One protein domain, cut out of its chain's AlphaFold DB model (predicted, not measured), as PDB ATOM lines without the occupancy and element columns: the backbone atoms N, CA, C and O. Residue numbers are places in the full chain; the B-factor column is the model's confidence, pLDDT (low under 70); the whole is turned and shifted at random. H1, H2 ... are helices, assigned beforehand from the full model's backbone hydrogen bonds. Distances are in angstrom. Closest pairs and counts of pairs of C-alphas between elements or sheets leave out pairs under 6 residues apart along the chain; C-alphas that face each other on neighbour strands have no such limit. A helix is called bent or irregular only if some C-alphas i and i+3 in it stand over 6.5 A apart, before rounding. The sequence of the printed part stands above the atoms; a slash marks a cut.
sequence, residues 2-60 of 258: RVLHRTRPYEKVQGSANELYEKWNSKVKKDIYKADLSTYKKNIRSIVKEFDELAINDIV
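What this domain is: This is residues 2 to 60 of the 258 residues of an uncharacterized protein of bioreactor metagenome (UniProt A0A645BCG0). Look for a long helical hairpin, H2 and H3 side by side, with the short helix H1 packed over the end where H2 begins and H3 ends. The hairpin makes the long axis of a rod, and residues 33 to 38 at its turn stick out. The 59 printed residues, with helices H1, H2 and H3 in that order and no named strand, are all helix in class and only just loose, close to compact, with a radius of gyration of the C-alphas of 12.7 A and spans of 40 by 16 by 14 A.

Where its parts are: Find C-alpha 2 at (590.392, 546.783, 483.756); from there H1 runs to residue 10. It is only just irregular, with C-alphas 6 and 9 7.0 A apart. H2, residues 16 to 34, covers 28.2 A. H3, residues 37 to 53, covers 24.3 A and ends at C-alpha 53, (589.467, 549.816, 498.524).

How they stand to each other: H2 and H3 form a helical hairpin and touch, closest at the C-alphas of Trp 24 and Ile 47, 7.0 A, at a shallow tilt of 3 degrees, opposite ways. H1 and H2 form another; H1 touches residues 16 to 21 of H2 alone, closest at the C-alphas of Arg 8 and Ala 17, 5.3 A. H1 touches residues 48 to 51 of H3 alone, closest at the C-alphas of Val 3 and Phe 51, 6.4 A. Every O i to N i+4 pair is within hydrogen-bond range in H3, against 3 of 5 in H1 and 12 of 15 in H2.

The domain as a whole: The C-alphas farthest apart, of Lys 34 and Val 60, are 40.7 A apart. The printed part has no cut, both links are tight, and no printed residue is under 70 in pLDDT.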
ATOM      1  N   ARG A   2     591.713 546.219 483.372       94.69
ATOM      2  CA  ARG A   2     590.392 546.783 483.756       94.69
ATOM      3  C   ARG A   2     590.372 547.560 485.082       94.69
ATOM      4  O   ARG A   2     590.082 548.750 485.080       94.69
ATOM      5  N   VAL A   3     590.731 546.908 486.194       97.69
ATOM      6  CA  VAL A   3     590.722 547.558 487.519       97.69
ATOM      7  C   VAL A   3     591.722 548.711 487.617       97.69
ATOM      8  O   VAL A   3     591.389 549.742 488.178       97.69
ATOM      9  N   LEU A   4     592.898 548.583 486.992       97.81
ATOM     10  CA  LEU A   4     593.924 549.626 486.971       97.81
ATOM     11  C   LEU A   4     593.443 550.866 486.213       97.81
ATOM     12  O   LEU A   4     593.527 551.963 486.747       97.81
ATOM     13  N   HIS A   5     592.928 550.701 484.992       97.38
ATOM     14  CA  HIS A   5     592.483 551.833 484.172       97.38
ATOM     15  C   HIS A   5     591.265 552.540 484.775       97.38
ATOM     16  O   HIS A   5     591.128 553.749 484.639       97.38
ATOM     17  N   ARG A   6     590.404 551.807 485.492       96.94
ATOM     18  CA  ARG A   6     589.265 552.399 486.200       96.94
ATOM     19  C   ARG A   6     589.678 553.156 487.468       96.94
ATOM     20  O   ARG A   6     588.968 554.071 487.860       96.94
ATOM     21  N   THR A   7     590.799 552.815 488.113       97.62
ATOM     22  CA  THR A   7     591.241 553.481 489.357       97.62
ATOM     23  C   THR A   7     592.310 554.546 489.160       97.62
ATOM     24  O   THR A   7     592.258 555.583 489.812       97.62
ATOM     25  N   ARG A   8     593.299 554.294 488.297       97.94
ATOM     26  CA  ARG A   8     594.504 555.123 488.141       97.94
ATOM     27  C   ARG A   8     594.198 556.586 487.806       97.94
ATOM     28  O   ARG A   8     594.801 557.442 488.443       97.94
ATOM     29  N   PRO A   9     593.231 556.917 486.926       97.50
ATOM     30  CA  PRO A   9     592.891 558.312 486.650       97.50
ATOM     31  C   PRO A   9     592.384 559.077 487.878       97.50
ATOM     32  O   PRO A   9     592.380 560.307 487.858       97.50
ATOM     33  N   TYR A  10     591.948 558.382 488.928       97.75
ATOM     34  CA  TYR A  10     591.310 558.971 490.100       97.75
ATOM     35  C   TYR A  10     592.138 558.811 491.375       97.75
ATOM     36  O   TYR A  10     591.668 559.202 492.434       97.75
ATOM     37  N   GLU A  11     593.344 558.244 491.331       97.44
ATOM     38  CA  GLU A  11     594.131 557.976 492.540       97.44
ATOM     39  C   GLU A  11     594.379 559.243 493.385       97.44
ATOM     40  O   GLU A  11     594.725 560.302 492.859       97.44
ATOM     41  N   LYS A  12     594.197 559.155 494.715       97.44
ATOM     42  CA  LYS A  12     594.492 560.292 495.614       97.44
ATOM     43  C   LYS A  12     595.987 560.568 495.725       97.44
ATOM     44  O   LYS A  12     596.398 561.718 495.843       97.44
ATOM     45  N   VAL A  13     596.784 559.501 495.735       97.88
ATOM     46  CA  VAL A  13     598.245 559.556 495.795       97.88
ATOM     47  C   VAL A  13     598.780 559.072 494.460       97.88
ATOM     48  O   VAL A  13     598.546 557.922 494.078       97.88
ATOM     49  N   GLN A  14     599.489 559.954 493.760       96.69
ATOM     50  CA  GLN A  14     600.055 559.657 492.451       96.69
ATOM     51  C   GLN A  14     600.982 558.432 492.519       96.69
ATOM     52  O   GLN A  14     601.869 558.362 493.368       96.69
ATOM     53  N   GLY A  15     600.777 557.473 491.619       97.44
ATOM     54  CA  GLY A  15     601.523 556.222 491.523       97.44
ATOM     55  C   GLY A  15     600.976 555.062 492.361       97.44
ATOM     56  O   GLY A  15     601.399 553.928 492.136       97.44
ATOM     57  N   SER A  16     600.023 555.293 493.268       98.38
ATOM     58  CA  SER A  16     599.498 554.243 494.158       98.38
ATOM     59  C   SER A  16     598.806 553.099 493.407       98.38
ATOM     60  O   SER A  16     598.985 551.929 493.757       98.38
ATOM     61  N   ALA A  17     598.076 553.392 492.326       98.25
ATOM     62  CA  ALA A  17     597.440 552.359 491.512       98.25
ATOM     63  C   ALA A  17     598.476 551.510 490.749       98.25
ATOM     64  O   ALA A  17     598.306 550.296 490.609       98.25
ATOM     65  N   ASN A  18     599.573 552.129 490.295       98.25
ATOM     66  CA  ASN A  18     600.671 551.429 489.621       98.25
ATOM     67  C   ASN A  18     601.478 550.564 490.601       98.25
ATOM     68  O   ASN A  18     601.829 549.435 490.267       98.25
ATOM     69  N   GLU A  19     601.730 551.043 491.821       98.50
ATOM     70  CA  GLU A  19     602.381 550.249 492.870       98.50
ATOM     71  C   GLU A  19     601.558 548.995 493.200       98.50
ATOM     72  O   GLU A  19     602.085 547.877 493.233       98.50
ATOM     73  N   LEU A  20     600.240 549.163 493.360       98.44
ATOM     74  CA  LEU A  20     599.322 548.052 493.585       98.44
ATOM     75  C   LEU A  20     599.318 547.068 492.404       98.44
ATOM     76  O   LEU A  20     599.350 545.849 492.606       98.44
ATOM     77  N   TYR A  21     599.319 547.583 491.173       98.44
ATOM     78  CA  TYR A  21     599.449 546.760 489.975       98.44
ATOM     79  C   TYR A  21     600.747 545.947 489.983       98.44
ATOM     80  O   TYR A  21     600.684 544.730 489.809       98.44
ATOM     81  N   GLU A  22     601.905 546.559 490.238       98.44
ATOM     82  CA  GLU A  22     603.191 545.852 490.197       98.44
ATOM     83  C   GLU A  22     603.347 544.817 491.316       98.44
ATOM     84  O   GLU A  22     603.876 543.719 491.079       98.44
ATOM     85  N   LYS A  23     602.805 545.102 492.508       98.44
ATOM     86  CA  LYS A  23     602.674 544.126 493.602       98.44
ATOM     87  C   LYS A  23     601.938 542.874 493.117       98.44
ATOM     88  O   LYS A  23     602.437 541.752 493.269       98.44
ATOM     89  N   TRP A  24     600.758 543.048 492.524       98.31
ATOM     90  CA  TRP A  24     599.934 541.929 492.065       98.31
ATOM     91  C   TRP A  24     600.510 541.230 490.837       98.31
ATOM     92  O   TRP A  24     600.522 540.001 490.795       98.31
ATOM     93  N   ASN A  25     601.053 541.978 489.881       97.81
ATOM     94  CA  ASN A  25     601.713 541.458 488.687       97.81
ATOM     95  C   ASN A  25     602.874 540.526 489.065       97.81
ATOM     96  O   ASN A  25     602.939 539.379 488.618       97.81
ATOM     97  N   SER A  26     603.741 540.974 489.976       98.00
ATOM     98  CA  SER A  26     604.866 540.187 490.491       98.00
ATOM     99  C   SER A  26     604.413 538.911 491.205       98.00
ATOM    100  O   SER A  26     605.038 537.857 491.061       98.00
ATOM    101  N   LYS A  27     603.318 538.982 491.968       97.69
ATOM    102  CA  LYS A  27     602.746 537.827 492.668       97.69
ATOM    103  C   LYS A  27     602.111 536.820 491.708       97.69
ATOM    104  O   LYS A  27     602.423 535.633 491.784       97.69
ATOM    105  N   VAL A  28     601.256 537.276 490.794       96.75
ATOM    106  CA  VAL A  28     600.541 536.412 489.841       96.75
ATOM    107  C   VAL A  28     601.515 535.716 488.892       96.75
ATOM    108  O   VAL A  28     601.358 534.520 488.657       96.75
ATOM    109  N   LYS A  29     602.576 536.401 488.438       96.56
ATOM    110  CA  LYS A  29     603.660 535.790 487.646       96.56
ATOM    111  C   LYS A  29     604.325 534.607 488.352       96.56
ATOM    112  O   LYS A  29     604.706 533.651 487.695       96.56
ATOM    113  N   LYS A  30     604.463 534.642 489.680       96.75
ATOM    114  CA  LYS A  30     605.012 533.516 490.456       96.75
ATOM    115  C   LYS A  30     603.972 532.421 490.676       96.75
ATOM    116  O   LYS A  30     604.289 531.239 490.589       96.75
ATOM    117  N   ASP A  31     602.732 532.808 490.963       96.38
ATOM    118  CA  ASP A  31     601.657 531.864 491.269       96.38
ATOM    119  C   ASP A  31     601.172 531.082 490.037       96.38
ATOM    120  O   ASP A  31     600.708 529.955 490.197       96.38
ATOM    121  N   ILE A  32     601.323 531.618 488.818       93.81
ATOM    122  CA  ILE A  32     600.887 530.939 487.587       93.81
ATOM    123  C   ILE A  32     601.602 529.594 487.370       93.81
ATOM    124  O   ILE A  32     600.969 528.637 486.931       93.81
ATOM    125  N   TYR A  33     602.875 529.477 487.769       94.69
ATOM    126  CA  TYR A  33     603.652 528.234 487.668       94.69
ATOM    127  C   TYR A  33     603.107 527.100 488.539       94.69
ATOM    128  O   TYR A  33     603.392 525.936 488.279       94.69
ATOM    129  N   LYS A  34     602.317 527.421 489.572       93.94
ATOM    130  CA  LYS A  34     601.696 526.415 490.442       93.94
ATOM    131  C   LYS A  34     600.508 525.722 489.775       93.94
ATOM    132  O   LYS A  34     600.099 524.672 490.254       93.94
ATOM    133  N   ALA A  35     599.925 526.333 488.737       92.25
ATOM    134  CA  ALA A  35     598.703 525.872 488.071       92.25
ATOM    135  C   ALA A  35     597.530 525.561 489.037       92.25
ATOM    136  O   ALA A  35     596.664 524.741 488.736       92.25
ATOM    137  N   ASP A  36     597.482 526.227 490.197       95.69
ATOM    138  CA  ASP A  36     596.474 525.986 491.232       95.69
ATOM    139  C   ASP A  36     595.262 526.922 491.088       95.69
ATOM    140  O   ASP A  36     595.355 528.149 491.220       95.69
ATOM    141  N   LEU A  37     594.090 526.322 490.880       94.94
ATOM    142  CA  LEU A  37     592.822 527.035 490.729       94.94
ATOM    143  C   LEU A  37     592.385 527.761 492.006       94.94
ATOM    144  O   LEU A  37     591.708 528.787 491.912       94.94
ATOM    145  N   SER A  38     592.736 527.256 493.192       96.56
ATOM    146  CA  SER A  38     592.375 527.911 494.454       96.56
ATOM    147  C   SER A  38     593.128 529.234 494.612       96.56
ATOM    148  O   SER A  38     592.521 530.286 494.835       96.56
ATOM    149  N   THR A  39     594.442 529.200 494.382       97.25
ATOM    150  CA  THR A  39     595.320 530.372 494.358       97.25
ATOM    151  C   THR A  39     594.879 531.368 493.291       97.25
ATOM    152  O   THR A  39     594.764 532.553 493.592       97.25
ATOM    153  N   TYR A  40     594.546 530.905 492.081       97.06
ATOM    154  CA  TYR A  40     593.997 531.760 491.026       97.06
ATOM    155  C   TYR A  40     592.738 532.513 491.485       97.06
ATOM    156  O   TYR A  40     592.697 533.744 491.445       97.06
ATOM    157  N   LYS A  41     591.734 531.790 492.002       97.56
ATOM    158  CA  LYS A  41     590.474 532.374 492.494       97.56
ATOM    159  C   LYS A  41     590.709 533.369 493.628       97.56
ATOM    160  O   LYS A  41     590.085 534.429 493.654       97.56
ATOM    161  N   LYS A  42     591.602 533.036 494.567       97.69
ATOM    162  CA  LYS A  42     591.972 533.913 495.682       97.69
ATOM    163  C   LYS A  42     592.639 535.192 495.178       97.69
ATOM    164  O   LYS A  42     592.216 536.272 495.574       97.69
ATOM    165  N   ASN A  43     593.617 535.072 494.282       97.94
ATOM    166  CA  ASN A  43     594.325 536.216 493.714       97.94
ATOM    167  C   ASN A  43     593.362 537.166 492.995       97.94
ATOM    168  O   ASN A  43     593.384 538.354 493.279       97.94
ATOM    169  N   ILE A  44     592.466 536.659 492.141       97.81
ATOM    170  CA  ILE A  44     591.484 537.496 491.432       97.81
ATOM    171  C   ILE A  44     590.588 538.279 492.401       97.81
ATOM    172  O   ILE A  44     590.445 539.492 492.263       97.81
ATOM    173  N   ARG A  45     590.023 537.610 493.414       98.06
ATOM    174  CA  ARG A  45     589.166 538.269 494.417       98.06
ATOM    175  C   ARG A  45     589.925 539.331 495.206       98.06
ATOM    176  O   ARG A  45     589.387 540.404 495.446       98.06
ATOM    177  N   SER A  46     591.164 539.036 495.598       98.31
ATOM    178  CA  SER A  46     592.006 539.981 496.328       98.31
ATOM    179  C   SER A  46     592.445 541.168 495.468       98.31
ATOM    180  O   SER A  46     592.457 542.278 495.980       98.31
ATOM    181  N   ILE A  47     592.732 540.967 494.175       98.44
ATOM    182  CA  ILE A  47     593.032 542.058 493.235       98.44
ATOM    183  C   ILE A  47     591.846 543.015 493.159       98.44
ATOM    184  O   ILE A  47     592.016 544.203 493.403       98.44
ATOM    185  N   VAL A  48     590.648 542.505 492.848       98.44
ATOM    186  CA  VAL A  48     589.455 543.354 492.727       98.44
ATOM    187  C   VAL A  48     589.203 544.096 494.036       98.44
ATOM    188  O   VAL A  48     589.061 545.309 494.005       98.44
ATOM    189  N   LYS A  49     589.252 543.397 495.178       98.06
ATOM    190  CA  LYS A  49     589.059 544.004 496.500       98.06
ATOM    191  C   LYS A  49     590.061 545.128 496.793       98.06
ATOM    192  O   LYS A  49     589.643 546.216 497.159       98.06
ATOM    193  N   GLU A  50     591.364 544.890 496.630       98.31
ATOM    194  CA  GLU A  50     592.379 545.908 496.950       98.31
ATOM    195  C   GLU A  50     592.281 547.132 496.023       98.31
ATOM    196  O   GLU A  50     592.504 548.253 496.470       98.31
ATOM    197  N   PHE A  51     591.915 546.947 494.750       98.38
ATOM    198  CA  PHE A  51     591.664 548.066 493.835       98.38
ATOM    199  C   PHE A  51     590.349 548.806 494.144       98.38
ATOM    200  O   PHE A  51     590.259 550.011 493.907       98.38
ATOM    201  N   ASP A  52     589.343 548.112 494.674       97.06
ATOM    202  CA  ASP A  52     588.074 548.708 495.105       97.06
ATOM    203  C   ASP A  52     588.233 549.545 496.385       97.06
ATOM    204  O   ASP A  52     587.620 550.596 496.541       97.06
ATOM    205  N   GLU A  53     589.126 549.116 497.280       96.94
ATOM    206  CA  GLU A  53     589.467 549.816 498.524       96.94
ATOM    207  C   GLU A  53     590.514 550.930 498.317       96.94
ATOM    208  O   GLU A  53     590.731 551.751 499.213       96.94
ATOM    209  N   LEU A  54     591.159 551.002 497.143       98.06
ATOM    210  CA  LEU A  54     592.163 552.026 496.843       98.06
ATOM    211  C   LEU A  54     591.528 553.423 496.862       98.06
ATOM    212  O   LEU A  54     590.518 553.680 496.196       98.06
ATOM    213  N   ALA A  55     592.146 554.331 497.620       97.75
ATOM    214  CA  ALA A  55     591.647 555.682 497.823       97.75
ATOM    215  C   ALA A  55     591.702 556.504 496.526       97.75
ATOM    216  O   ALA A  55     592.778 556.743 495.970       97.75
ATOM    217  N   ILE A  56     590.538 556.990 496.090       97.75
ATOM    218  CA  ILE A  56     590.377 557.814 494.887       97.75
ATOM    219  C   ILE A  56     589.711 559.159 495.196       97.75
ATOM    220  O   ILE A  56     588.981 559.291 496.180       97.75
ATOM    221  N   ASN A  57     590.002 560.166 494.382       97.12
ATOM    222  CA  ASN A  57     589.299 561.437 494.360       97.12
ATOM    223  C   ASN A  57     587.906 561.241 493.756       97.12
ATOM    224  O   ASN A  57     587.760 560.553 492.747       97.12
ATOM    225  N   ASP A  58     586.910 561.881 494.362       94.06
ATOM    226  CA  ASP A  58     585.541 561.905 493.854       94.06
ATOM    227  C   ASP A  58     585.416 563.011 492.799       94.06
ATOM    228  O   ASP A  58     585.060 564.152 493.091       94.06
ATOM    229  N   ILE A  59     585.873 562.699 491.586       94.62
ATOM    230  CA  ILE A  59     585.844 563.592 490.425       94.62
ATOM    231  C   ILE A  59     585.299 562.828 489.223       94.62
ATOM    232  O   ILE A  59     585.590 561.646 489.047       94.62
ATOM    233  N   VAL A  60     584.551 563.514 488.366       93.62
ATOM    234  CA  VAL A  60     584.045 562.947 487.112       93.62
ATOM    235  C   VAL A  60     585.025 563.274 485.988       93.62
ATOM    236  O   VAL A  60     585.471 564.413 485.856       93.62
TER     237      VAL A  60